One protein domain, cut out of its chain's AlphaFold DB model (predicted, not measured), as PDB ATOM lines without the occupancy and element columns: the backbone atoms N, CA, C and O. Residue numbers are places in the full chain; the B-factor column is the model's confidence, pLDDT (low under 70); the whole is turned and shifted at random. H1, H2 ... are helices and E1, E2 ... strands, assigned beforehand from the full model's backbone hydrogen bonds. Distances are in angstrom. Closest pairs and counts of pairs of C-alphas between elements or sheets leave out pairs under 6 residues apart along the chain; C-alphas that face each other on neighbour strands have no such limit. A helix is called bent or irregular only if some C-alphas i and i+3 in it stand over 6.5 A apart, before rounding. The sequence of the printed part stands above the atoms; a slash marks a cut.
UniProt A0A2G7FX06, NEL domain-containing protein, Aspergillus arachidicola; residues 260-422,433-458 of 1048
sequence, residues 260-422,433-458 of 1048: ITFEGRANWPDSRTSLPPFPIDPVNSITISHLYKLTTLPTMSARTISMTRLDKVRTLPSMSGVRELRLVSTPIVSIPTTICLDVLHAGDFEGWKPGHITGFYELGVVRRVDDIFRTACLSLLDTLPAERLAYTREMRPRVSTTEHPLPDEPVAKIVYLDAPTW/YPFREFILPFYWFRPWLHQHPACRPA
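This is residues 260 to 422 and 433 to 458 of the 1048 residues of the protein "NEL domain-containing protein" of Aspergillus arachidicola (UniProt A0A2G7FX06). The chain winds in stacked turns that lay E1 to E5 side by side, all parallel, and E8 and the hairpin of E6 and E7 extend this wall into one twisted sheet of eight strands. H1 slants over one face at E5 and E8, with H2 beside it over E7, while residues 355 to 361, before H1, stick out free. The 189 printed residues hold named elements in the order E1 E2 E3 E4 E5 H1 E6 E7 E8 H2; the sheet's order is E1 E2 E3 E4 E5 E8 E7 E6, mixed. The class is mixed, helices and strands, with 85 residues, under half, in named elements. The whole is compact, with a radius of gyration of the C-alphas of 17.2 A and spans of 50 by 42 by 29 A.

The sheet's strands are E1, residues 260 to 263, from C-alpha 260 at (11.216, 26.072, 38.454); E2, 283 to 289, 17.4 A; E3, 300 to 308, which bends by 113 degrees at residue 303; E4, 324 to 328; E5, 341 to 347, 16.2 A; E8, 435 to 441, 16.7 A; E7, 409 to 416, 22.6 A; and E6, 389 to 396, 20.6 A. H1, residues 363 to 382, is 28.4 A long. H2, residues 442 to 451, ends at C-alpha 451 at (-19.927, 1.984, 31.661); it is only just irregular, with C-alphas 444 and 447 6.7 A apart.

E1 and E6 are the edge strands. E4 and E5 are parallel at 11 degrees, with N 327 and O 345 2.8 A apart, within hydrogen-bond range. E5 and E8 are parallel at 8 degrees, with N 439 and O 344 at 2.8 A. E8 and E7 are antiparallel at 160 degrees, with N 414 and O 438 at 2.8 A. E5, H1 and E6 form a split strand-helix-strand unit, two strands running the same way with E8 and E7 between them, and a right-handed crossover. H1 and H2 are on the same face, making two layers, at heights over the sheet of 10.8 A and 10.6 A. H1 runs slantwise to the strands, at 34 degrees to E8 on the local plane. The closest C-alphas of H2 and E7 are those of Phe 442 and Val 411, 4.3 A apart. H1, with residues 374 to 378 alone, only just touches H2, with 3 pairs of C-alphas within 8 A, the closest Arg 374 and Trp 444 at 6.6 A. Every O i to N i+4 pair is within hydrogen-bond range in H1, and 4 of 6 are in H2.

The C-alphas of Pro 269 and Ala 454 are the two farthest apart, at 50.9 A. Residues 423 to 432 are not printed, and the gap from C-alpha 422 to C-alpha 433 is 11.7 A. The long links are E1 to E2, E3 to E4, E4 to E5, E5 to H1 and E6 to E7. Mean pLDDT of the printed part is 75.9, and 46 residues are under 70, among them 264 to 273, 348 to 363 and 397 to 407.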
ATOM      1  N   ILE A 260      11.793  24.784  38.857       78.81
ATOM      2  CA  ILE A 260      11.216  26.072  38.454       78.81
ATOM      3  C   ILE A 260       9.840  26.210  39.097       78.81
ATOM      4  O   ILE A 260       8.958  25.398  38.839       78.81
ATOM      5  N   THR A 261       9.612  27.251  39.900       81.81
ATOM      6  CA  THR A 261       8.295  27.517  40.509       81.81
ATOM      7  C   THR A 261       7.756  28.889  40.105       81.81
ATOM      8  O   THR A 261       8.408  29.903  40.329       81.81
ATOM      9  N   PHE A 262       6.539  28.933  39.559       79.62
ATOM     10  CA  PHE A 262       5.756  30.147  39.324       79.62
ATOM     11  C   PHE A 262       4.567  30.172  40.284       79.62
ATOM     12  O   PHE A 262       3.663  29.350  40.152       79.62
ATOM     13  N   GLU A 263       4.519  31.126  41.214       77.19
ATOM     14  CA  GLU A 263       3.370  31.321  42.106       77.19
ATOM     15  C   GLU A 263       2.809  32.747  41.978       77.19
ATOM     16  O   GLU A 263       3.494  33.732  42.248       77.19
ATOM     17  N   GLY A 264       1.544  32.878  41.569       68.62
ATOM     18  CA  GLY A 264       0.866  34.168  41.427       68.62
ATOM     19  C   GLY A 264      -0.095  34.486  42.573       68.62
ATOM     20  O   GLY A 264      -1.296  34.279  42.447       68.62
ATOM     21  N   ARG A 265       0.381  35.052  43.690       51.03
ATOM     22  CA  ARG A 265      -0.517  35.660  44.708       51.03
ATOM     23  C   ARG A 265      -0.558  37.190  44.685       51.03
ATOM     24  O   ARG A 265      -1.383  37.784  45.376       51.03
ATOM     25  N   ALA A 266       0.283  37.834  43.881       42.34
ATOM     26  CA  ALA A 266       0.299  39.281  43.686       42.34
ATOM     27  C   ALA A 266      -0.107  39.620  42.248       42.34
ATOM     28  O   ALA A 266       0.210  38.867  41.331       42.34
ATOM     29  N   ASN A 267      -0.801  40.748  42.058       44.50
ATOM     30  CA  ASN A 267      -1.182  41.276  40.748       44.50
ATOM     31  C   ASN A 267       0.041  41.353  39.820       44.50
ATOM     32  O   ASN A 267       0.818  42.309  39.873       44.50
ATOM     33  N   TRP A 268       0.203  40.332  38.979       47.00
ATOM     34  CA  TRP A 268       1.102  40.348  37.834       47.00
ATOM     35  C   TRP A 268       0.664  41.523  36.945       47.00
ATOM     36  O   TRP A 268      -0.544  41.662  36.730       47.00
ATOM     37  N   PRO A 269       1.570  42.393  36.454       44.81
ATOM     38  CA  PRO A 269       1.189  43.508  35.590       44.81
ATOM     39  C   PRO A 269       0.280  43.028  34.452       44.81
ATOM     40  O   PRO A 269       0.571  42.028  33.794       44.81
ATOM     41  N   ASP A 270      -0.834  43.742  34.278       48.28
ATOM     42  CA  ASP A 270      -2.115  43.303  33.706       48.28
ATOM     43  C   ASP A 270      -2.132  42.743  32.265       48.28
ATOM     44  O   ASP A 270      -3.220  42.481  31.749       48.28
ATOM     45  N   SER A 271      -0.993  42.510  31.607       45.62
ATOM     46  CA  SER A 271      -0.921  42.268  30.158       45.62
ATOM     47  C   SER A 271      -0.230  40.982  29.683       45.62
ATOM     48  O   SER A 271      -0.307  40.694  28.490       45.62
ATOM     49  N   ARG A 272       0.426  40.177  30.535       54.19
ATOM     50  CA  ARG A 272       1.082  38.941  30.051       54.19
ATOM     51  C   ARG A 272       0.116  37.755  30.019       54.19
ATOM     52  O   ARG A 272      -0.325  37.267  31.054       54.19
ATOM     53  N   THR A 273      -0.188  37.289  28.810       67.88
ATOM     54  CA  THR A 273      -1.044  36.126  28.519       67.88
ATOM     55  C   THR A 273      -0.262  34.811  28.373       67.88
ATOM     56  O   THR A 273      -0.881  33.749  28.278       67.88
ATOM     57  N   SER A 274       1.077  34.867  28.404       72.38
ATOM     58  CA  SER A 274       1.993  33.727  28.262       72.38
ATOM     59  C   SER A 274       3.170  33.784  29.252       72.38
ATOM     60  O   SER A 274       3.606  34.864  29.666       72.38
ATOM     61  N   LEU A 275       3.696  32.609  29.622       79.69
ATOM     62  CA  LEU A 275       4.977  32.466  30.329       79.69
ATOM     63  C   LEU A 275       6.151  32.650  29.344       79.69
ATOM     64  O   LEU A 275       5.979  32.399  28.147       79.69
ATOM     65  N   PRO A 276       7.339  33.083  29.811       75.38
ATOM     66  CA  PRO A 276       8.543  33.076  28.981       75.38
ATOM     67  C   PRO A 276       8.887  31.645  28.523       75.38
ATOM     68  O   PRO A 276       8.553  30.692  29.230       75.38
ATOM     69  N   PRO A 277       9.537  31.472  27.354       74.75
ATOM     70  CA  PRO A 277       9.970  30.157  26.892       74.75
ATOM     71  C   PRO A 277      10.921  29.514  27.910       74.75
ATOM     72  O   PRO A 277      11.799  30.185  28.453       74.75
ATOM     73  N   PHE A 278      10.726  28.221  28.168       75.06
ATOM     74  CA  PHE A 278      11.588  27.438  29.048       75.06
ATOM     75  C   PHE A 278      12.940  27.145  28.379       75.06
ATOM     76  O   PHE A 278      13.003  27.094  27.144       75.06
ATOM     77  N   PRO A 279      14.020  26.945  29.159       65.81
ATOM     78  CA  PRO A 279      15.264  26.407  28.618       65.81
ATOM     79  C   PRO A 279      15.003  25.068  27.908       65.81
ATOM     80  O   PRO A 279      14.117  24.308  28.297       65.81
ATOM     81  N   ILE A 280      15.751  24.813  26.830       58.53
ATOM     82  CA  ILE A 280      15.607  23.605  25.997       58.53
ATOM     83  C   ILE A 280      16.054  22.352  26.775       58.53
ATOM     84  O   ILE A 280      15.560  21.254  26.514       58.53
ATOM     85  N   ASP A 281      16.931  22.526  27.765       72.38
ATOM     86  CA  ASP A 281      17.443  21.442  28.597       72.38
ATOM     87  C   ASP A 281      16.410  20.995  29.649       72.38
ATOM     88  O   ASP A 281      15.747  21.837  30.266       72.38
ATOM     89  N   PRO A 282      16.250  19.676  29.870       69.62
ATOM     90  CA  PRO A 282      15.273  19.145  30.812       69.62
ATOM     91  C   PRO A 282      15.591  19.572  32.248       69.62
ATOM     92  O   PRO A 282      16.707  19.393  32.735       69.62
ATOM     93  N   VAL A 283      14.584  20.097  32.948       81.75
ATOM     94  CA  VAL A 283      14.673  20.459  34.373       81.75
ATOM     95  C   VAL A 283      14.052  19.375  35.269       81.75
ATOM     96  O   VAL A 283      13.299  18.519  34.799       81.75
ATOM     97  N   ASN A 284      14.357  19.361  36.570       81.56
ATOM     98  CA  ASN A 284      13.858  18.309  37.466       81.56
ATOM     99  C   ASN A 284      12.362  18.472  37.736       81.56
ATOM    100  O   ASN A 284      11.595  17.521  37.564       81.56
ATOM    101  N   SER A 285      11.921  19.680  38.090       85.81
ATOM    102  CA  SER A 285      10.497  19.952  38.256       85.81
ATOM    103  C   SER A 285      10.073  21.354  37.815       85.81
ATOM    104  O   SER A 285      10.845  22.307  37.876       85.81
ATOM    105  N   ILE A 286       8.823  21.482  37.361       86.44
ATOM    106  CA  ILE A 286       8.151  22.759  37.095       86.44
ATOM    107  C   ILE A 286       6.868  22.803  37.923       86.44
ATOM    108  O   ILE A 286       5.986  21.973  37.736       86.44
ATOM    109  N   THR A 287       6.716  23.792  38.798       87.12
ATOM    110  CA  THR A 287       5.479  24.049  39.544       87.12
ATOM    111  C   THR A 287       4.857  25.368  39.091       87.12
ATOM    112  O   THR A 287       5.506  26.405  39.127       87.12
ATOM    113  N   ILE A 288       3.591  25.364  38.673       87.25
ATOM    114  CA  ILE A 288       2.849  26.545  38.216       87.25
ATOM    115  C   ILE A 288       1.581  26.668  39.054       87.25
ATOM    116  O   ILE A 288       0.710  25.809  38.979       87.25
ATOM    117  N   SER A 289       1.447  27.732  39.838       84.44
ATOM    118  CA  SER A 289       0.341  27.910  40.779       84.44
ATOM    119  C   SER A 289      -0.264  29.315  40.705       84.44
ATOM    120  O   SER A 289       0.454  30.312  40.679       84.44
ATOM    121  N   HIS A 290      -1.597  29.404  40.740       80.75
ATOM    122  CA  HIS A 290      -2.353  30.655  40.916       80.75
ATOM    123  C   HIS A 290      -2.178  31.713  39.797       80.75
ATOM    124  O   HIS A 290      -2.090  32.908  40.069       80.75
ATOM    125  N   LEU A 291      -2.152  31.318  38.517       78.19
ATOM    126  CA  LEU A 291      -2.000  32.260  37.389       78.19
ATOM    127  C   LEU A 291      -3.323  32.510  36.649       78.19
ATOM    128  O   LEU A 291      -3.601  31.931  35.601       78.19
ATOM    129  N   TYR A 292      -4.129  33.436  37.172       73.38
ATOM    130  CA  TYR A 292      -5.512  33.688  36.729       73.38
ATOM    131  C   TYR A 292      -5.663  34.294  35.310       73.38
ATOM    132  O   TYR A 292      -6.738  34.236  34.709       73.38
ATOM    133  N   LYS A 293      -4.608  34.894  34.734       77.50
ATOM    134  CA  LYS A 293      -4.645  35.531  33.393       77.50
ATOM    135  C   LYS A 293      -3.913  34.757  32.292       77.50
ATOM    136  O   LYS A 293      -3.957  35.181  31.139       77.50
ATOM    137  N   LEU A 294      -3.276  33.638  32.624       80.06
ATOM    138  CA  LEU A 294      -2.472  32.870  31.681       80.06
ATOM    139  C   LEU A 294      -3.373  32.128  30.682       80.06
ATOM    140  O   LEU A 294      -4.186  31.304  31.091       80.06
ATOM    141  N   THR A 295      -3.249  32.417  29.385       80.12
ATOM    142  CA  THR A 295      -4.055  31.764  28.332       80.12
ATOM    143  C   THR A 295      -3.298  30.657  27.613       80.12
ATOM    144  O   THR A 295      -3.922  29.728  27.106       80.12
ATOM    145  N   THR A 296      -1.967  30.742  27.555       80.38
ATOM    146  CA  THR A 296      -1.112  29.766  26.872       80.38
ATOM    147  C   THR A 296       0.108  29.408  27.716       80.38
ATOM    148  O   THR A 296       0.651  30.238  28.448       80.38
ATOM    149  N   LEU A 297       0.541  28.155  27.600       83.88
ATOM    150  CA  LEU A 297       1.788  27.653  28.167       83.88
ATOM    151  C   LEU A 297       2.779  27.402  27.023       83.88
ATOM    152  O   LEU A 297       2.363  26.885  25.984       83.88
ATOM    153  N   PRO A 298       4.063  27.746  27.183       85.12
ATOM    154  CA  PRO A 298       5.096  27.338  26.241       85.12
ATOM    155  C   PRO A 298       5.395  25.839  26.378       85.12
ATOM    156  O   PRO A 298       5.028  25.219  27.374       85.12
ATOM    157  N   THR A 299       6.067  25.256  25.383       82.94
ATOM    158  CA  THR A 299       6.586  23.878  25.437       82.94
ATOM    159  C   THR A 299       7.416  23.673  26.705       82.94
ATOM    160  O   THR A 299       8.254  24.515  27.030       82.94
ATOM    161  N   MET A 300       7.177  22.572  27.419       84.31
ATOM    162  CA  MET A 300       7.830  22.268  28.697       84.31
ATOM    163  C   MET A 300       8.636  20.973  28.602       84.31
ATOM    164  O   MET A 300       8.157  19.980  28.049       84.31
ATOM    165  N   SER A 301       9.837  20.984  29.181       84.38
ATOM    166  CA  SER A 301      10.698  19.810  29.317       84.38
ATOM    167  C   SER A 301      11.135  19.676  30.774       84.38
ATOM    168  O   SER A 301      12.018  20.398  31.229       84.38
ATOM    169  N   ALA A 302      10.460  18.815  31.537       84.94
ATOM    170  CA  ALA A 302      10.771  18.591  32.947       84.94
ATOM    171  C   ALA A 302      10.381  17.189  33.388       84.94
ATOM    172  O   ALA A 302       9.382  16.678  32.901       84.94
ATOM    173  N   ARG A 303      11.091  16.589  34.349       83.94
ATOM    174  CA  ARG A 303      10.736  15.251  34.855       83.94
ATOM    175  C   ARG A 303       9.383  15.248  35.581       83.94
ATOM    176  O   ARG A 303       8.603  14.317  35.375       83.94
ATOM    177  N   THR A 304       9.084  16.292  36.353       85.62
ATOM    178  CA  THR A 304       7.800  16.468  37.054       85.62
ATOM    179  C   THR A 304       7.197  17.843  36.761       85.62
ATOM    180  O   THR A 304       7.864  18.858  36.923       85.62
ATOM    181  N   ILE A 305       5.922  17.915  36.377       88.62
ATOM    182  CA  ILE A 305       5.190  19.178  36.203       88.62
ATOM    183  C   ILE A 305       3.981  19.188  37.136       88.62
ATOM    184  O   ILE A 305       3.148  18.290  37.084       88.62
ATOM    185  N   SER A 306       3.857  20.212  37.976       87.62
ATOM    186  CA  SER A 306       2.712  20.425  38.858       87.62
ATOM    187  C   SER A 306       2.013  21.731  38.511       87.62
ATOM    188  O   SER A 306       2.634  22.787  38.492       87.62
ATOM    189  N   MET A 307       0.717  21.680  38.229       88.69
ATOM    190  CA  MET A 307      -0.085  22.827  37.821       88.69
ATOM    191  C   MET A 307      -1.286  22.964  38.747       88.69
ATOM    192  O   MET A 307      -2.043  22.015  38.946       88.69
ATOM    193  N   THR A 308      -1.480  24.147  39.322       83.44
ATOM    194  CA  THR A 308      -2.543  24.405  40.294       83.44
ATOM    195  C   THR A 308      -3.255  25.725  40.002       83.44
ATOM    196  O   THR A 308      -2.624  26.778  39.955       83.44
ATOM    197  N   ARG A 309      -4.588  25.696  39.842       79.62
ATOM    198  CA  ARG A 309      -5.453  26.895  39.699       79.62
ATOM    199  C   ARG A 309      -5.068  27.833  38.530       79.62
ATOM    200  O   ARG A 309      -4.539  28.925  38.747       79.62
ATOM    201  N   LEU A 310      -5.344  27.410  37.289       78.75
ATOM    202  CA  LEU A 310      -5.046  28.160  36.048       78.75
ATOM    203  C   LEU A 310      -6.295  28.517  35.227       78.75
ATOM    204  O   LEU A 310      -6.613  27.846  34.258       78.75
ATOM    205  N   ASP A 311      -6.988  29.604  35.538       70.81
ATOM    206  CA  ASP A 311      -8.344  29.885  35.030       70.81
ATOM    207  C   ASP A 311      -8.554  29.896  33.500       70.81
ATOM    208  O   ASP A 311      -9.656  29.593  33.017       70.81
ATOM    209  N   LYS A 312      -7.536  30.277  32.718       77.62
ATOM    210  CA  LYS A 312      -7.682  30.530  31.272       77.62
ATOM    211  C   LYS A 312      -6.867  29.608  30.366       77.62
ATOM    212  O   LYS A 312      -7.043  29.685  29.150       77.62
ATOM    213  N   VAL A 313      -6.048  28.711  30.913       79.50
ATOM    214  CA  VAL A 313      -5.326  27.716  30.108       79.50
ATOM    215  C   VAL A 313      -6.292  26.598  29.733       79.50
ATOM    216  O   VAL A 313      -6.809  25.911  30.607       79.50
ATOM    217  N   ARG A 314      -6.554  26.431  28.434       78.81
ATOM    218  CA  ARG A 314      -7.523  25.446  27.915       78.81
ATOM    219  C   ARG A 314      -6.871  24.200  27.320       78.81
ATOM    220  O   ARG A 314      -7.503  23.149  27.286       78.81
ATOM    221  N   THR A 315      -5.626  24.300  26.871       78.69
ATOM    222  CA  THR A 315      -4.884  23.213  26.225       78.69
ATOM    223  C   THR A 315      -3.489  23.108  26.825       78.69
ATOM    224  O   THR A 315      -2.843  24.122  27.101       78.69
ATOM    225  N   LEU A 316      -3.031  21.877  27.039       82.69
ATOM    226  CA  LEU A 316      -1.641  21.618  27.395       82.69
ATOM    227  C   LEU A 316      -0.765  21.698  26.129       82.69
ATOM    228  O   LEU A 316      -1.186  21.215  25.075       82.69
ATOM    229  N   PRO A 317       0.428  22.312  26.203       83.38
ATOM    230  CA  PRO A 317       1.368  22.349  25.089       83.38
ATOM    231  C   PRO A 317       1.993  20.964  24.875       83.38
ATOM    232  O   PRO A 317       1.786  20.047  25.674       83.38
ATOM    233  N   SER A 318       2.789  20.806  23.814       77.25
ATOM    234  CA  SER A 318       3.651  19.629  23.705       77.25
ATOM    235  C   SER A 318       4.618  19.583  24.891       77.25
ATOM    236  O   SER A 318       5.132  20.607  25.349       77.25
ATOM    237  N   MET A 319       4.834  18.379  25.409       83.38
ATOM    238  CA  MET A 319       5.715  18.120  26.539       83.38
ATOM    239  C   MET A 319       6.679  17.001  26.169       83.38
ATOM    240  O   MET A 319       6.265  15.999  25.586       83.38
ATOM    241  N   SER A 320       7.955  17.161  26.509       76.56
ATOM    242  CA  SER A 320       8.993  16.145  26.307       76.56
ATOM    243  C   SER A 320       9.652  15.800  27.637       76.56
ATOM    244  O   SER A 320       9.921  16.687  28.437       76.56
ATOM    245  N   GLY A 321       9.919  14.517  27.895       79.00
ATOM    246  CA  GLY A 321      10.632  14.089  29.109       79.00
ATOM    247  C   GLY A 321       9.831  14.160  30.418       79.00
ATOM    248  O   GLY A 321      10.408  13.929  31.481       79.00
ATOM    249  N   VAL A 322       8.521  14.432  30.359       84.31
ATOM    250  CA  VAL A 322       7.640  14.465  31.539       84.31
ATOM    251  C   VAL A 322       7.295  13.059  31.988       84.31
ATOM    252  O   VAL A 322       6.645  12.315  31.264       84.31
ATOM    253  N   ARG A 323       7.716  12.705  33.203       84.06
ATOM    254  CA  ARG A 323       7.345  11.444  33.852       84.06
ATOM    255  C   ARG A 323       6.118  11.614  34.729       84.06
ATOM    256  O   ARG A 323       5.260  10.744  34.749       84.06
ATOM    257  N   GLU A 324       6.000  12.736  35.428       88.19
ATOM    258  CA  GLU A 324       4.875  12.988  36.324       88.19
ATOM    259  C   GLU A 324       4.188  14.314  35.998       88.19
ATOM    260  O   GLU A 324       4.833  15.360  35.968       88.19
ATOM    261  N   LEU A 325       2.871  14.279  35.793       89.25
ATOM    262  CA  LEU A 325       2.044  15.468  35.604       89.25
ATOM    263  C   LEU A 325       0.978  15.532  36.700       89.25
ATOM    264  O   LEU A 325       0.130  14.646  36.803       89.25
ATOM    265  N   ARG A 326       0.993  16.592  37.508       87.75
ATOM    266  CA  ARG A 326      -0.018  16.876  38.531       87.75
ATOM    267  C   ARG A 326      -0.868  18.060  38.101       87.75
ATOM    268  O   ARG A 326      -0.352  19.152  37.897       87.75
ATOM    269  N   LEU A 327      -2.169  17.848  37.987       86.38
ATOM    270  CA  LEU A 327      -3.154  18.853  37.611       86.38
ATOM    271  C   LEU A 327      -4.164  18.988  38.748       86.38
ATOM    272  O   LEU A 327      -4.882  18.040  39.065       86.38
ATOM    273  N   VAL A 328      -4.206  20.160  39.376       79.44
ATOM    274  CA  VAL A 328      -5.085  20.437  40.517       79.44
ATOM    275  C   VAL A 328      -5.892  21.698  40.232       79.44
ATOM    276  O   VAL A 328      -5.339  22.788  40.091       79.44
ATOM    277  N   SER A 329      -7.221  21.588  40.164       75.00
ATOM    278  CA  SER A 329      -8.100  22.755  39.955       75.00
ATOM    279  C   SER A 329      -7.809  23.555  38.662       75.00
ATOM    280  O   SER A 329      -7.880  24.786  38.651       75.00
ATOM    281  N   THR A 330      -7.416  22.886  37.574       72.81
ATOM    282  CA  THR A 330      -7.047  23.521  36.294       72.81
ATOM    283  C   THR A 330      -8.078  23.208  35.193       72.81
ATOM    284  O   THR A 330      -8.303  22.034  34.918       72.81
ATOM    285  N   PRO A 331      -8.670  24.211  34.512       70.12
ATOM    286  CA  PRO A 331      -9.667  24.076  33.441       70.12
ATOM    287  C   PRO A 331      -9.080  23.631  32.095       70.12
ATOM    288  O   PRO A 331      -9.288  24.275  31.060       70.12
ATOM    289  N   ILE A 332      -8.345  22.525  32.107       74.25
ATOM    290  CA  ILE A 332      -7.785  21.921  30.902       74.25
ATOM    291  C   ILE A 332      -8.903  21.155  30.188       74.25
ATOM    292  O   ILE A 332      -9.529  20.270  30.762       74.25
ATOM    293  N   VAL A 333      -9.161  21.519  28.931       70.38
ATOM    294  CA  VAL A 333     -10.245  20.967  28.100       70.38
ATOM    295  C   VAL A 333      -9.788  19.728  27.330       70.38
ATOM    296  O   VAL A 333     -10.605  18.905  26.935       70.38
ATOM    297  N   SER A 334      -8.481  19.585  27.102       74.69
ATOM    298  CA  SER A 334      -7.910  18.414  26.435       74.69
ATOM    299  C   SER A 334      -6.499  18.127  26.936       74.69
ATOM    300  O   SER A 334      -5.673  19.036  27.071       74.69
ATOM    301  N   ILE A 335      -6.239  16.850  27.209       77.25
ATOM    302  CA  ILE A 335      -4.906  16.310  27.465       77.25
ATOM    303  C   ILE A 335      -4.465  15.649  26.152       77.25
ATOM    304  O   ILE A 335      -5.167  14.752  25.681       77.25
ATOM    305  N   PRO A 336      -3.371  16.098  25.512       75.50
ATOM    306  CA  PRO A 336      -2.900  15.487  24.276       75.50
ATOM    307  C   PRO A 336      -2.608  13.995  24.481       75.50
ATOM    308  O   PRO A 336      -1.861  13.624  25.384       75.50
ATOM    309  N   THR A 337      -3.152  13.140  23.615       69.69
ATOM    310  CA  THR A 337      -2.946  11.677  23.653       69.69
ATOM    311  C   THR A 337      -1.511  11.257  23.330       69.69
ATOM    312  O   THR A 337      -1.141  10.101  23.510       69.69
ATOM    313  N   THR A 338      -0.688  12.192  22.853       71.69
ATOM    314  CA  THR A 338       0.718  11.982  22.500       71.69
ATOM    315  C   THR A 338       1.678  12.096  23.686       71.69
ATOM    316  O   THR A 338       2.861  11.799  23.527       71.69
ATOM    317  N   ILE A 339       1.211  12.517  24.866       73.88
ATOM    318  CA  ILE A 339       2.057  12.615  26.062       73.88
ATOM    319  C   ILE A 339       2.218  11.216  26.656       73.88
ATOM    320  O   ILE A 339       1.222  10.592  26.986       73.88
ATOM    321  N   CYS A 340       3.453  10.738  26.814       77.94
ATOM    322  CA  CYS A 340       3.751   9.496  27.531       77.94
ATOM    323  C   CYS A 340       4.166   9.825  28.972       77.94
ATOM    324  O   CYS A 340       5.270  10.325  29.173       77.94
ATOM    325  N   LEU A 341       3.301   9.551  29.951       82.94
ATOM    326  CA  LEU A 341       3.556   9.797  31.377       82.94
ATOM    327  C   LEU A 341       3.850   8.490  32.137       82.94
ATOM    328  O   LEU A 341       3.308   7.432  31.825       82.94
ATOM    329  N   ASP A 342       4.647   8.552  33.198       80.12
ATOM    330  CA  ASP A 342       4.664   7.489  34.210       80.12
ATOM    331  C   ASP A 342       3.459   7.648  35.144       80.12
ATOM    332  O   ASP A 342       2.764   6.677  35.428       80.12
ATOM    333  N   VAL A 343       3.178   8.877  35.589       85.38
ATOM    334  CA  VAL A 343       2.090   9.173  36.527       85.38
ATOM    335  C   VAL A 343       1.327  10.427  36.100       85.38
ATOM    336  O   VAL A 343       1.904  11.506  35.955       85.38
ATOM    337  N   LEU A 344       0.009  10.303  35.958       89.19
ATOM    338  CA  LEU A 344      -0.916  11.424  35.828       89.19
ATOM    339  C   LEU A 344      -1.737  11.548  37.114       89.19
ATOM    340  O   LEU A 344      -2.435  10.620  37.511       89.19
ATOM    341  N   HIS A 345      -1.680  12.704  37.763       86.31
ATOM    342  CA  HIS A 345      -2.514  13.039  38.912       86.31
ATOM    343  C   HIS A 345      -3.540  14.093  38.505       86.31
ATOM    344  O   HIS A 345      -3.169  15.228  38.211       86.31
ATOM    345  N   ALA A 346      -4.820  13.744  38.559       85.62
ATOM    346  CA  ALA A 346      -5.920  14.694  38.480       85.62
ATOM    347  C   ALA A 346      -6.534  14.848  39.877       85.62
ATOM    348  O   ALA A 346      -6.944  13.864  40.489       85.62
ATOM    349  N   GLY A 347      -6.530  16.067  40.413       78.94
ATOM    350  CA  GLY A 347      -7.081  16.384  41.730       78.94
ATOM    351  C   GLY A 347      -8.207  17.409  41.658       78.94
ATOM    352  O   GLY A 347      -8.211  18.290  40.793       78.94
ATOM    353  N   ASP A 348      -9.129  17.297  42.609       69.81
ATOM    354  CA  ASP A 348     -10.270  18.188  42.799       69.81
ATOM    355  C   ASP A 348      -9.885  19.631  43.162       69.81
ATOM    356  O   ASP A 348      -8.723  19.980  43.395       69.81
ATOM    357  N   PHE A 349     -10.900  20.494  43.244       56.62
ATOM    358  CA  PHE A 349     -10.827  21.829  43.839       56.62
ATOM    359  C   PHE A 349     -10.532  21.795  45.350       56.62
ATOM    360  O   PHE A 349     -11.378  22.112  46.186       56.62
ATOM    361  N   GLU A 350      -9.302  21.445  45.722       58.00
ATOM    362  CA  GLU A 350      -8.851  21.477  47.111       58.00
ATOM    363  C   GLU A 350      -8.706  22.933  47.616       58.00
ATOM    364  O   GLU A 350      -8.036  23.791  47.024       58.00
ATOM    365  N   GLY A 351      -9.365  23.239  48.741       49.41
ATOM    366  CA  GLY A 351      -9.187  24.495  49.482       49.41
ATOM    367  C   GLY A 351      -9.961  25.716  48.967       49.41
ATOM    368  O   GLY A 351      -9.532  26.847  49.212       49.41
ATOM    369  N   TRP A 352     -11.073  25.534  48.251       48.97
ATOM    370  CA  TRP A 352     -11.951  26.640  47.848       48.97
ATOM    371  C   TRP A 352     -13.023  26.897  48.926       48.97
ATOM    372  O   TRP A 352     -13.948  26.107  49.099       48.97
ATOM    373  N   LYS A 353     -12.882  27.981  49.707       50.41
ATOM    374  CA  LYS A 353     -13.880  28.387  50.715       50.41
ATOM    375  C   LYS A 353     -14.954  29.270  50.058       50.41
ATOM    376  O   LYS A 353     -14.590  30.315  49.520       50.41
ATOM    377  N   PRO A 354     -16.260  28.961  50.202       44.25
ATOM    378  CA  PRO A 354     -17.349  29.819  49.715       44.25
ATOM    379  C   PRO A 354     -17.343  31.247  50.294       44.25
ATOM    380  O   PRO A 354     -17.969  32.138  49.735       44.25
ATOM    381  N   GLY A 355     -16.631  31.483  51.403       46.06
ATOM    382  CA  GLY A 355     -16.621  32.762  52.120       46.06
ATOM    383  C   GLY A 355     -15.717  33.866  51.552       46.06
ATOM    384  O   GLY A 355     -15.755  34.972  52.075       46.06
ATOM    385  N   HIS A 356     -14.908  33.606  50.517       43.19
ATOM    386  CA  HIS A 356     -14.019  34.622  49.920       43.19
ATOM    387  C   HIS A 356     -14.570  35.270  48.640       43.19
ATOM    388  O   HIS A 356     -13.864  36.047  48.002       43.19
ATOM    389  N   ILE A 357     -15.819  34.973  48.271       42.84
ATOM    390  CA  ILE A 357     -16.404  35.394  47.000       42.84
ATOM    391  C   ILE A 357     -17.729  36.085  47.268       42.84
ATOM    392  O   ILE A 357     -18.686  35.482  47.744       42.84
ATOM    393  N   THR A 358     -17.801  37.362  46.931       41.19
ATOM    394  CA  THR A 358     -18.995  38.193  47.112       41.19
ATOM    395  C   THR A 358     -20.008  38.057  45.963       41.19
ATOM    396  O   THR A 358     -20.866  38.921  45.800       41.19
ATOM    397  N   GLY A 359     -19.974  36.975  45.168       45.56
ATOM    398  CA  GLY A 359     -20.856  36.801  44.005       45.56
ATOM    399  C   GLY A 359     -21.205  35.350  43.640       45.56
ATOM    400  O   GLY A 359     -20.335  34.517  43.404       45.56
ATOM    401  N   PHE A 360     -22.504  35.072  43.476       46.38
ATOM    402  CA  PHE A 360     -23.060  33.791  42.999       46.38
ATOM    403  C   PHE A 360     -22.567  33.358  41.600       46.38
ATOM    404  O   PHE A 360     -22.696  32.187  41.237       46.38
ATOM    405  N   TYR A 361     -21.987  34.269  40.809       45.38
ATOM    406  CA  TYR A 361     -21.528  33.991  39.444       45.38
ATOM    407  C   TYR A 361     -20.298  33.066  39.370       45.38
ATOM    408  O   TYR A 361     -20.133  32.374  38.365       45.38
ATOM    409  N   GLU A 362     -19.465  32.978  40.412       58.69
ATOM    410  CA  GLU A 362     -18.216  32.198  40.351       58.69
ATOM    411  C   GLU A 362     -18.399  30.713  40.699       58.69
ATOM    412  O   GLU A 362     -17.701  29.863  40.145       58.69
ATOM    413  N   LEU A 363     -19.395  30.351  41.520       60.91
ATOM    414  CA  LEU A 363     -19.671  28.944  41.858       60.91
ATOM    415  C   LEU A 363     -20.075  28.129  40.612       60.91
ATOM    416  O   LEU A 363     -19.684  26.974  40.448       60.91
ATOM    417  N   GLY A 364     -20.827  28.758  39.701       70.50
ATOM    418  CA  GLY A 364     -21.194  28.170  38.412       70.50
ATOM    419  C   GLY A 364     -20.030  28.091  37.420       70.50
ATOM    420  O   GLY A 364     -20.067  27.277  36.500       70.50
ATOM    421  N   VAL A 365     -18.990  28.916  37.571       67.75
ATOM    422  CA  VAL A 365     -17.759  28.805  36.771       67.75
ATOM    423  C   VAL A 365     -16.912  27.645  37.282       67.75
ATOM    424  O   VAL A 365     -16.510  26.818  36.475       67.75
ATOM    425  N   VAL A 366     -16.734  27.512  38.599       66.62
ATOM    426  CA  VAL A 366     -15.971  26.401  39.190       66.62
ATOM    427  C   VAL A 366     -16.595  25.047  38.880       66.62
ATOM    428  O   VAL A 366     -15.886  24.168  38.406       66.62
ATOM    429  N   ARG A 367     -17.919  24.890  39.028       75.44
ATOM    430  CA  ARG A 367     -18.595  23.640  38.630       75.44
ATOM    431  C   ARG A 367     -18.414  23.320  37.148       75.44
ATOM    432  O   ARG A 367     -18.120  22.186  36.808       75.44
ATOM    433  N   ARG A 368     -18.530  24.324  36.268       75.75
ATOM    434  CA  ARG A 368     -18.292  24.126  34.829       75.75
ATOM    435  C   ARG A 368     -16.853  23.721  34.535       75.75
ATOM    436  O   ARG A 368     -16.637  22.885  33.671       75.75
ATOM    437  N   VAL A 369     -15.880  24.306  35.227       70.75
ATOM    438  CA  VAL A 369     -14.470  23.930  35.082       70.75
ATOM    439  C   VAL A 369     -14.229  22.499  35.554       70.75
ATOM    440  O   VAL A 369     -13.567  21.745  34.846       70.75
ATOM    441  N   ASP A 370     -14.776  22.137  36.711       77.25
ATOM    442  CA  ASP A 370     -14.692  20.788  37.270       77.25
ATOM    443  C   ASP A 370     -15.292  19.754  36.313       77.25
ATOM    444  O   ASP A 370     -14.639  18.782  35.948       77.25
ATOM    445  N   ASP A 371     -16.490  20.031  35.791       81.12
ATOM    446  CA  ASP A 371     -17.164  19.175  34.817       81.12
ATOM    447  C   ASP A 371     -16.356  19.032  33.516       81.12
ATOM    448  O   ASP A 371     -16.243  17.926  32.985       81.12
ATOM    449  N   ILE A 372     -15.769  20.120  33.005       78.81
ATOM    450  CA  ILE A 372     -14.922  20.100  31.802       78.81
ATOM    451  C   ILE A 372     -13.662  19.262  32.041       78.81
ATOM    452  O   ILE A 372     -13.332  18.406  31.222       78.81
ATOM    453  N   PHE A 373     -12.972  19.483  33.158       81.06
ATOM    454  CA  PHE A 373     -11.726  18.790  33.467       81.06
ATOM    455  C   PHE A 373     -11.959  17.302  33.765       81.06
ATOM    456  O   PHE A 373     -11.247  16.446  33.236       81.06
ATOM    457  N   ARG A 374     -13.028  16.981  34.507       88.12
ATOM    458  CA  ARG A 374     -13.519  15.611  34.694       88.12
ATOM    459  C   ARG A 374     -13.794  14.947  33.348       88.12
ATOM    460  O   ARG A 374     -13.330  13.836  33.114       88.12
ATOM    461  N   THR A 375     -14.498  15.628  32.443       87.69
ATOM    462  CA  THR A 375     -14.808  15.099  31.104       87.69
ATOM    463  C   THR A 375     -13.541  14.836  30.292       87.69
ATOM    464  O   THR A 375     -13.441  13.788  29.660       87.69
ATOM    465  N   ALA A 376     -12.544  15.725  30.344       81.31
ATOM    466  CA  ALA A 376     -11.267  15.535  29.657       81.31
ATOM    467  C   ALA A 376     -10.487  14.322  30.200       81.31
ATOM    468  O   ALA A 376      -9.965  13.525  29.421       81.31
ATOM    469  N   CYS A 377     -10.453  14.149  31.525       86.88
ATOM    470  CA  CYS A 377      -9.818  13.001  32.176       86.88
ATOM    471  C   CYS A 377     -10.497  11.674  31.807       86.88
ATOM    472  O   CYS A 377      -9.817  10.698  31.502       86.88
ATOM    473  N   LEU A 378     -11.832  11.640  31.802       90.75
ATOM    474  CA  LEU A 378     -12.592  10.445  31.426       90.75
ATOM    475  C   LEU A 378     -12.489  10.144  29.924       90.75
ATOM    476  O   LEU A 378     -12.308   8.992  29.556       90.75
ATOM    477  N   SER A 379     -12.479  11.172  29.070       88.44
ATOM    478  CA  SER A 379     -12.275  10.997  27.624       88.44
ATOM    479  C   SER A 379     -10.906  10.392  27.310       88.44
ATOM    480  O   SER A 379     -10.775   9.638  26.356       88.44
ATOM    481  N   LEU A 380      -9.877  10.693  28.115       86.75
ATOM    482  CA  LEU A 380      -8.571  10.047  27.987       86.75
ATOM    483  C   LEU A 380      -8.654   8.545  28.313       86.75
ATOM    484  O   LEU A 380      -8.051   7.745  27.599       86.75
ATOM    485  N   LEU A 381      -9.423   8.148  29.335       90.25
ATOM    486  CA  LEU A 381      -9.666   6.732  29.643       90.25
ATOM    487  C   LEU A 381     -10.422   6.018  28.516       90.25
ATOM    488  O   LEU A 381     -10.086   4.879  28.209       90.25
ATOM    489  N   ASP A 382     -11.365   6.696  27.856       90.25
ATOM    490  CA  ASP A 382     -12.110   6.144  26.712       90.25
ATOM    491  C   ASP A 382     -11.214   5.847  25.497       90.25
ATOM    492  O   ASP A 382     -11.570   5.035  24.643       90.25
ATOM    493  N   THR A 383     -10.032   6.470  25.405       88.00
ATOM    494  CA  THR A 383      -9.063   6.155  24.339       88.00
ATOM    495  C   THR A 383      -8.286   4.859  24.581       88.00
ATOM    496  O   THR A 383      -7.549   4.419  23.695       88.00
ATOM    497  N   LEU A 384      -8.428   4.238  25.757       89.06
ATOM    498  CA  LEU A 384      -7.680   3.053  26.157       89.06
ATOM    499  C   LEU A 384      -8.571   1.804  26.185       89.06
ATOM    500  O   LEU A 384      -9.712   1.873  26.640       89.06
ATOM    501  N   PRO A 385      -8.059   0.631  25.765       89.38
ATOM    502  CA  PRO A 385      -8.804  -0.619  25.886       89.38
ATOM    503  C   PRO A 385      -9.063  -0.937  27.363       89.38
ATOM    504  O   PRO A 385      -8.116  -1.109  28.137       89.38
ATOM    505  N   ALA A 386     -10.332  -1.014  27.766       89.25
ATOM    506  CA  ALA A 386     -10.727  -1.177  29.167       89.25
ATOM    507  C   ALA A 386     -10.177  -2.470  29.797       89.25
ATOM    508  O   ALA A 386      -9.841  -2.487  30.977       89.25
ATOM    509  N   GLU A 387     -10.019  -3.535  29.011       87.94
ATOM    510  CA  GLU A 387      -9.427  -4.810  29.428       87.94
ATOM    511  C   GLU A 387      -7.931  -4.725  29.781       87.94
ATOM    512  O   GLU A 387      -7.401  -5.629  30.426       87.94
ATOM    513  N   ARG A 388      -7.255  -3.641  29.382       89.94
ATOM    514  CA  ARG A 388      -5.851  -3.352  29.715       89.94
ATOM    515  C   ARG A 388      -5.715  -2.398  30.900       89.94
ATOM    516  O   ARG A 388      -4.599  -2.027  31.255       89.94
ATOM    517  N   LEU A 389      -6.827  -2.002  31.517       91.50
ATOM    518  CA  LEU A 389      -6.851  -1.163  32.706       91.50
ATOM    519  C   LEU A 389      -7.168  -2.015  33.938       91.50
ATOM    520  O   LEU A 389      -8.130  -2.786  33.963       91.50
ATOM    521  N   ALA A 390      -6.361  -1.843  34.981       90.38
ATOM    522  CA  ALA A 390      -6.658  -2.337  36.318       90.38
ATOM    523  C   ALA A 390      -6.763  -1.158  37.282       90.38
ATOM    524  O   ALA A 390      -6.056  -0.167  37.108       90.38
ATOM    525  N   TYR A 391      -7.613  -1.240  38.305       94.94
ATOM    526  CA  TYR A 391      -7.720  -0.168  39.297       94.94
ATOM    527  C   TYR A 391      -7.623  -0.670  40.740       94.94
ATOM    528  O   TYR A 391      -8.117  -1.746  41.082       94.94
ATOM    529  N   THR A 392      -7.031   0.151  41.603       91.19
ATOM    530  CA  THR A 392      -7.102   0.043  43.064       91.19
ATOM    531  C   THR A 392      -7.836   1.253  43.631       91.19
ATOM    532  O   THR A 392      -7.690   2.383  43.163       91.19
ATOM    533  N   ARG A 393      -8.676   1.019  44.645       90.31
ATOM    534  CA  ARG A 393      -9.303   2.093  45.421       90.31
ATOM    535  C   ARG A 393      -8.415   2.390  46.623       90.31
ATOM    536  O   ARG A 393      -8.251   1.526  47.478       90.31
ATOM    537  N   GLU A 394      -7.877   3.598  46.690       86.94
ATOM    538  CA  GLU A 394      -6.983   4.043  47.763       86.94
ATOM    539  C   GLU A 394      -7.654   5.159  48.570       86.94
ATOM    540  O   GLU A 394      -8.434   5.942  48.030       86.94
ATOM    541  N   MET A 395      -7.384   5.228  49.874       81.31
ATOM    542  CA  MET A 395      -7.802   6.358  50.711       81.31
ATOM    543  C   MET A 395      -6.661   7.368  50.733       81.31
ATOM    544  O   MET A 395      -5.551   7.022  51.141       81.31
ATOM    545  N   ARG A 396      -6.911   8.597  50.274       76.31
ATOM    546  CA  ARG A 396      -5.894   9.650  50.262       76.31
ATOM    547  C   ARG A 396      -6.127  10.622  51.424       76.31
ATOM    548  O   ARG A 396      -7.239  11.146  51.543       76.31
ATOM    549  N   PRO A 397      -5.096  10.912  52.241       55.47
ATOM    550  CA  PRO A 397      -5.192  11.925  53.282       55.47
ATOM    551  C   PRO A 397      -5.500  13.295  52.683       55.47
ATOM    552  O   PRO A 397      -4.787  13.748  51.784       55.47
ATOM    553  N   ARG A 398      -6.534  13.976  53.189       64.62
ATOM    554  CA  ARG A 398      -6.798  15.370  52.806       64.62
ATOM    555  C   ARG A 398      -5.795  16.295  53.496       64.62
ATOM    556  O   ARG A 398      -5.771  16.396  54.723       64.62
ATOM    557  N   VAL A 399      -4.996  17.018  52.712       44.53
ATOM    558  CA  VAL A 399      -4.091  18.053  53.232       44.53
ATOM    559  C   VAL A 399      -4.916  19.305  53.544       44.53
ATOM    560  O   VAL A 399      -5.235  20.104  52.667       44.53
ATOM    561  N   SER A 400      -5.316  19.458  54.806       42.44
ATOM    562  CA  SER A 400      -6.068  20.620  55.294       42.44
ATOM    563  C   SER A 400      -5.124  21.675  55.873       42.44
ATOM    564  O   SER A 400      -4.258  21.359  56.684       42.44
ATOM    565  N   THR A 401      -5.309  22.942  55.496       35.81
ATOM    566  CA  THR A 401      -4.637  24.097  56.126       35.81
ATOM    567  C   THR A 401      -5.384  24.627  57.356       35.81
ATOM    568  O   THR A 401      -5.015  25.669  57.892       35.81
ATOM    569  N   THR A 402      -6.444  23.948  57.811       37.12
ATOM    570  CA  THR A 402      -7.228  24.338  58.996       37.12
ATOM    571  C   THR A 402      -7.067  23.347  60.146       37.12
ATOM    572  O   THR A 402      -6.807  22.170  59.915       37.12
ATOM    573  N   GLU A 403      -7.305  23.814  61.375       31.92
ATOM    574  CA  GLU A 403      -7.151  23.074  62.643       31.92
ATOM    575  C   GLU A 403      -8.032  21.814  62.788       31.92
ATOM    576  O   GLU A 403      -7.844  21.037  63.723       31.92
ATOM    577  N   HIS A 404      -8.947  21.552  61.848       34.78
ATOM    578  CA  HIS A 404      -9.731  20.319  61.799       34.78
ATOM    579  C   HIS A 404      -9.354  19.457  60.578       34.78
ATOM    580  O   HIS A 404      -9.441  19.939  59.438       34.78
ATOM    581  N   PRO A 405      -8.944  18.186  60.782       41.00
ATOM    582  CA  PRO A 405      -8.675  17.263  59.687       41.00
ATOM    583  C   PRO A 405      -9.988  16.900  58.980       41.00
ATOM    584  O   PRO A 405     -10.962  16.493  59.613       41.00
ATOM    585  N   LEU A 406     -10.019  17.068  57.657       52.50
ATOM    586  CA  LEU A 406     -11.114  16.575  56.824       52.50
ATOM    587  C   LEU A 406     -10.962  15.053  56.642       52.50
ATOM    588  O   LEU A 406      -9.828  14.578  56.598       52.50
ATOM    589  N   PRO A 407     -12.064  14.291  56.517       58.97
ATOM    590  CA  PRO A 407     -11.994  12.851  56.281       58.97
ATOM    591  C   PRO A 407     -11.274  12.538  54.963       58.97
ATOM    592  O   PRO A 407     -11.449  13.261  53.979       58.97
ATOM    593  N   ASP A 408     -10.494  11.456  54.959       74.62
ATOM    594  CA  ASP A 408      -9.770  10.952  53.791       74.62
ATOM    595  C   ASP A 408     -10.714  10.728  52.604       74.62
ATOM    596  O   ASP A 408     -11.828  10.216  52.749       74.62
ATOM    597  N   GLU A 409     -10.256  11.100  51.410       80.25
ATOM    598  CA  GLU A 409     -11.050  11.005  50.192       80.25
ATOM    599  C   GLU A 409     -10.625   9.783  49.372       80.25
ATOM    600  O   GLU A 409      -9.430   9.593  49.122       80.25
ATOM    601  N   PRO A 410     -11.568   8.917  48.952       86.44
ATOM    602  CA  PRO A 410     -11.226   7.789  48.105       86.44
ATOM    603  C   PRO A 410     -10.778   8.276  46.721       86.44
ATOM    604  O   PRO A 410     -11.506   9.000  46.039       86.44
ATOM    605  N   VAL A 411      -9.621   7.803  46.271       90.81
ATOM    606  CA  VAL A 411      -9.104   7.977  44.907       90.81
ATOM    607  C   VAL A 411      -9.068   6.630  44.183       90.81
ATOM    608  O   VAL A 411      -8.960   5.569  44.803       90.81
ATOM    609  N   ALA A 412      -9.209   6.660  42.861       90.88
ATOM    610  CA  ALA A 412      -8.946   5.525  41.989       90.88
ATOM    611  C   ALA A 412      -7.521   5.655  41.450       90.88
ATOM    612  O   ALA A 412      -7.214   6.646  40.787       90.88
ATOM    613  N   LYS A 413      -6.672   4.663  41.715       92.94
ATOM    614  CA  LYS A 413      -5.383   4.500  41.045       92.94
ATOM    615  C   LYS A 413      -5.562   3.483  39.925       92.94
ATOM    616  O   LYS A 413      -5.814   2.312  40.184       92.94
ATOM    617  N   ILE A 414      -5.477   3.943  38.685       92.31
ATOM    618  CA  ILE A 414      -5.653   3.141  37.475       92.31
ATOM    619  C   ILE A 414      -4.274   2.851  36.892       92.31
ATOM    620  O   ILE A 414      -3.467   3.761  36.732       92.31
ATOM    621  N   VAL A 415      -4.002   1.595  36.567       90.19
ATOM    622  CA  VAL A 415      -2.743   1.131  35.987       90.19
ATOM    623  C   VAL A 415      -3.013   0.571  34.597       90.19
ATOM    624  O   VAL A 415      -3.925  -0.242  34.421       90.19
ATOM    625  N   TYR A 416      -2.209   0.984  33.618       89.62
ATOM    626  CA  TYR A 416      -2.207   0.385  32.286       89.62
ATOM    627  C   TYR A 416      -1.308  -0.857  32.290       89.62
ATOM    628  O   TYR A 416      -0.094  -0.750  32.470       89.62
ATOM    629  N   LEU A 417      -1.900  -2.043  32.132       86.00
ATOM    630  CA  LEU A 417      -1.236  -3.334  32.353       86.00
ATOM    631  C   LEU A 417      -0.077  -3.603  31.384       86.00
ATOM    632  O   LEU A 417       0.882  -4.274  31.755       86.00
ATOM    633  N   ASP A 418      -0.138  -3.041  30.177       81.94
ATOM    634  CA  ASP A 418       0.878  -3.246  29.141       81.94
ATOM    635  C   ASP A 418       1.945  -2.148  29.104       81.94
ATOM    636  O   ASP A 418       2.745  -2.104  28.170       81.94
ATOM    637  N   ALA A 419       1.963  -1.228  30.074       77.00
ATOM    638  CA  ALA A 419       2.986  -0.191  30.129       77.00
ATOM    639  C   ALA A 419       4.343  -0.815  30.538       77.00
ATOM    640  O   ALA A 419       4.491  -1.214  31.698       77.00
ATOM    641  N   PRO A 420       5.354  -0.914  29.644       69.31
ATOM    642  CA  PRO A 420       6.684  -1.386  30.013       69.31
ATOM    643  C   PRO A 420       7.295  -0.534  31.129       69.31
ATOM    644  O   PRO A 420       7.091   0.681  31.209       69.31
ATOM    645  N   THR A 421       8.103  -1.169  31.979       58.44
ATOM    646  CA  THR A 421       8.947  -0.458  32.940       58.44
ATOM    647  C   THR A 421       9.924   0.428  32.184       58.44
ATOM    648  O   THR A 421      10.683  -0.053  31.343       58.44
ATOM    649  N   TRP A 422       9.888   1.724  32.477       54.50
ATOM    650  CA  TRP A 422      10.732   2.713  31.827       54.50
ATOM    651  C   TRP A 422      12.215   2.353  32.020       54.50
ATOM    652  O   TRP A 422      12.700   2.288  33.149       54.50
ATOM    653  N   TYR A 433       2.009   4.836  24.886       75.56
ATOM    654  CA  TYR A 433       0.909   4.744  25.848       75.56
ATOM    655  C   TYR A 433       0.841   6.064  26.623       75.56
ATOM    656  O   TYR A 433       1.894   6.628  26.932       75.56
ATOM    657  N   PRO A 434      -0.358   6.580  26.935       74.88
ATOM    658  CA  PRO A 434      -0.492   7.924  27.485       74.88
ATOM    659  C   PRO A 434      -0.048   8.028  28.952       74.88
ATOM    660  O   PRO A 434       0.454   9.067  29.376       74.88
ATOM    661  N   PHE A 435      -0.199   6.961  29.742       84.44
ATOM    662  CA  PHE A 435       0.289   6.905  31.122       84.44
ATOM    663  C   PHE A 435       0.532   5.461  31.592       84.44
ATOM    664  O   PHE A 435      -0.070   4.528  31.056       84.44
ATOM    665  N   ARG A 436       1.370   5.270  32.620       86.69
ATOM    666  CA  ARG A 436       1.470   3.999  33.365       86.69
ATOM    667  C   ARG A 436       0.501   3.960  34.544       86.69
ATOM    668  O   ARG A 436      -0.217   2.976  34.703       86.69
ATOM    669  N   GLU A 437       0.461   5.027  35.337       89.31
ATOM    670  CA  GLU A 437      -0.466   5.210  36.454       89.31
ATOM    671  C   GLU A 437      -1.300   6.487  36.260       89.31
ATOM    672  O   GLU A 437      -0.768   7.547  35.935       89.31
ATOM    673  N   PHE A 438      -2.609   6.405  36.491       92.38
ATOM    674  CA  PHE A 438      -3.523   7.545  36.482       92.38
ATOM    675  C   PHE A 438      -4.342   7.566  37.769       92.38
ATOM    676  O   PHE A 438      -5.097   6.642  38.061       92.38
ATOM    677  N   ILE A 439      -4.171   8.624  38.553       90.88
ATOM    678  CA  ILE A 439      -4.821   8.814  39.844       90.88
ATOM    679  C   ILE A 439      -5.859   9.929  39.715       90.88
ATOM    680  O   ILE A 439      -5.505  11.065  39.398       90.88
ATOM    681  N   LEU A 440      -7.126   9.608  39.992       93.31
ATOM    682  CA  LEU A 440      -8.244  10.560  39.989       93.31
ATOM    683  C   LEU A 440      -9.217  10.321  41.160       93.31
ATOM    684  O   LEU A 440      -9.226   9.227  41.731       93.31
ATOM    685  N   PRO A 441     -10.058  11.304  41.536       92.56
ATOM    686  CA  PRO A 441     -11.073  11.125  42.570       92.56
ATOM    687  C   PRO A 441     -11.988   9.940  42.248       92.56
ATOM    688  O   PRO A 441     -12.494   9.805  41.130       92.56
ATOM    689  N   PHE A 442     -12.240   9.062  43.223       91.88
ATOM    690  CA  PHE A 442     -12.994   7.828  42.966       91.88
ATOM    691  C   PHE A 442     -14.429   8.116  42.506       91.88
ATOM    692  O   PHE A 442     -15.015   7.342  41.751       91.88
ATOM    693  N   TYR A 443     -15.004   9.246  42.923       91.94
ATOM    694  CA  TYR A 443     -16.343   9.641  42.500       91.94
ATOM    695  C   TYR A 443     -16.398  10.133  41.040       91.94
ATOM    696  O   TYR A 443     -17.456  10.012  40.425       91.94
ATOM    697  N   TRP A 444     -15.282  10.603  40.458       92.62
ATOM    698  CA  TRP A 444     -15.162  10.832  39.008       92.62
ATOM    699  C   TRP A 444     -15.076   9.512  38.251       92.62
ATOM    700  O   TRP A 444     -15.717   9.348  37.218       92.62
ATOM    701  N   PHE A 445     -14.301   8.564  38.784       93.69
ATOM    702  CA  PHE A 445     -14.063   7.271  38.144       93.69
ATOM    703  C   PHE A 445     -15.292   6.354  38.165       93.69
ATOM    704  O   PHE A 445     -15.543   5.614  37.218       93.69
ATOM    705  N   ARG A 446     -16.088   6.395  39.239       93.31
ATOM    706  CA  ARG A 446     -17.195   5.457  39.469       93.31
ATOM    707  C   ARG A 446     -18.236   5.417  38.333       93.31
ATOM    708  O   ARG A 446     -18.579   4.308  37.926       93.31
ATOM    709  N   PRO A 447     -18.747   6.544  37.795       92.50
ATOM    710  CA  PRO A 447     -19.648   6.516  36.641       92.50
ATOM    711  C   PRO A 447     -19.022   5.878  35.395       92.50
ATOM    712  O   PRO A 447     -19.690   5.107  34.712       92.50
ATOM    713  N   TRP A 448     -17.741   6.153  35.131       94.94
ATOM    714  CA  TRP A 448     -17.008   5.574  34.004       94.94
ATOM    715  C   TRP A 448     -16.837   4.059  34.158       94.94
ATOM    716  O   TRP A 448     -17.106   3.307  33.224       94.94
ATOM    717  N   LEU A 449     -16.498   3.597  35.367       93.56
ATOM    718  CA  LEU A 449     -16.372   2.174  35.693       93.56
ATOM    719  C   LEU A 449     -17.690   1.412  35.473       93.56
ATOM    720  O   LEU A 449     -17.675   0.280  35.001       93.56
ATOM    721  N   HIS A 450     -18.837   2.036  35.763       90.94
ATOM    722  CA  HIS A 450     -20.149   1.444  35.479       90.94
ATOM    723  C   HIS A 450     -20.421   1.260  33.977       90.94
ATOM    724  O   HIS A 450     -21.172   0.359  33.611       90.94
ATOM    725  N   GLN A 451     -19.818   2.086  33.120       93.31
ATOM    726  CA  GLN A 451     -19.927   1.984  31.661       93.31
ATOM    727  C   GLN A 451     -18.888   1.018  31.060       93.31
ATOM    728  O   GLN A 451     -19.108   0.495  29.970       93.31
ATOM    729  N   HIS A 452     -17.803   0.724  31.788       93.44
ATOM    730  CA  HIS A 452     -16.664  -0.081  31.329       93.44
ATOM    731  C   HIS A 452     -16.362  -1.258  32.278       93.44
ATOM    732  O   HIS A 452     -15.300  -1.304  32.905       93.44
ATOM    733  N   PRO A 453     -17.257  -2.263  32.374       88.12
ATOM    734  CA  PRO A 453     -17.121  -3.372  33.324       88.12
ATOM    735  C   PRO A 453     -15.923  -4.301  33.046       88.12
ATOM    736  O   PRO A 453     -15.602  -5.146  33.878       88.12
ATOM    737  N   ALA A 454     -15.266  -4.166  31.889       85.56
ATOM    738  CA  ALA A 454     -14.054  -4.910  31.546       85.56
ATOM    739  C   ALA A 454     -12.810  -4.450  32.333       85.56
ATOM    740  O   ALA A 454     -11.857  -5.222  32.441       85.56
ATOM    741  N   CYS A 455     -12.831  -3.238  32.905       87.19
ATOM    742  CA  CYS A 455     -11.776  -2.745  33.789       87.19
ATOM    743  C   CYS A 455     -11.798  -3.533  35.108       87.19
ATOM    744  O   CYS A 455     -12.783  -3.507  35.850       87.19
ATOM    745  N   ARG A 456     -10.726  -4.281  35.391       80.31
ATOM    746  CA  ARG A 456     -10.693  -5.224  36.520       80.31
ATOM    747  C   ARG A 456     -10.194  -4.540  37.801       80.31
ATOM    748  O   ARG A 456      -9.241  -3.762  37.741       80.31
ATOM    749  N   PRO A 457     -10.753  -4.861  38.981       82.88
ATOM    750  CA  PRO A 457     -10.077  -4.564  40.238       82.88
ATOM    751  C   PRO A 457      -8.718  -5.271  40.232       82.88
ATOM    752  O   PRO A 457      -8.643  -6.457  39.903       82.88
ATOM    753  N   ALA A 458      -7.644  -4.571  40.588       75.75
ATOM    754  CA  ALA A 458      -6.350  -5.216  40.757       75.75
ATOM    755  C   ALA A 458      -6.418  -6.127  41.996       75.75
ATOM    756  O   ALA A 458      -6.351  -5.661  43.134       75.75
TER     757      ALA A 458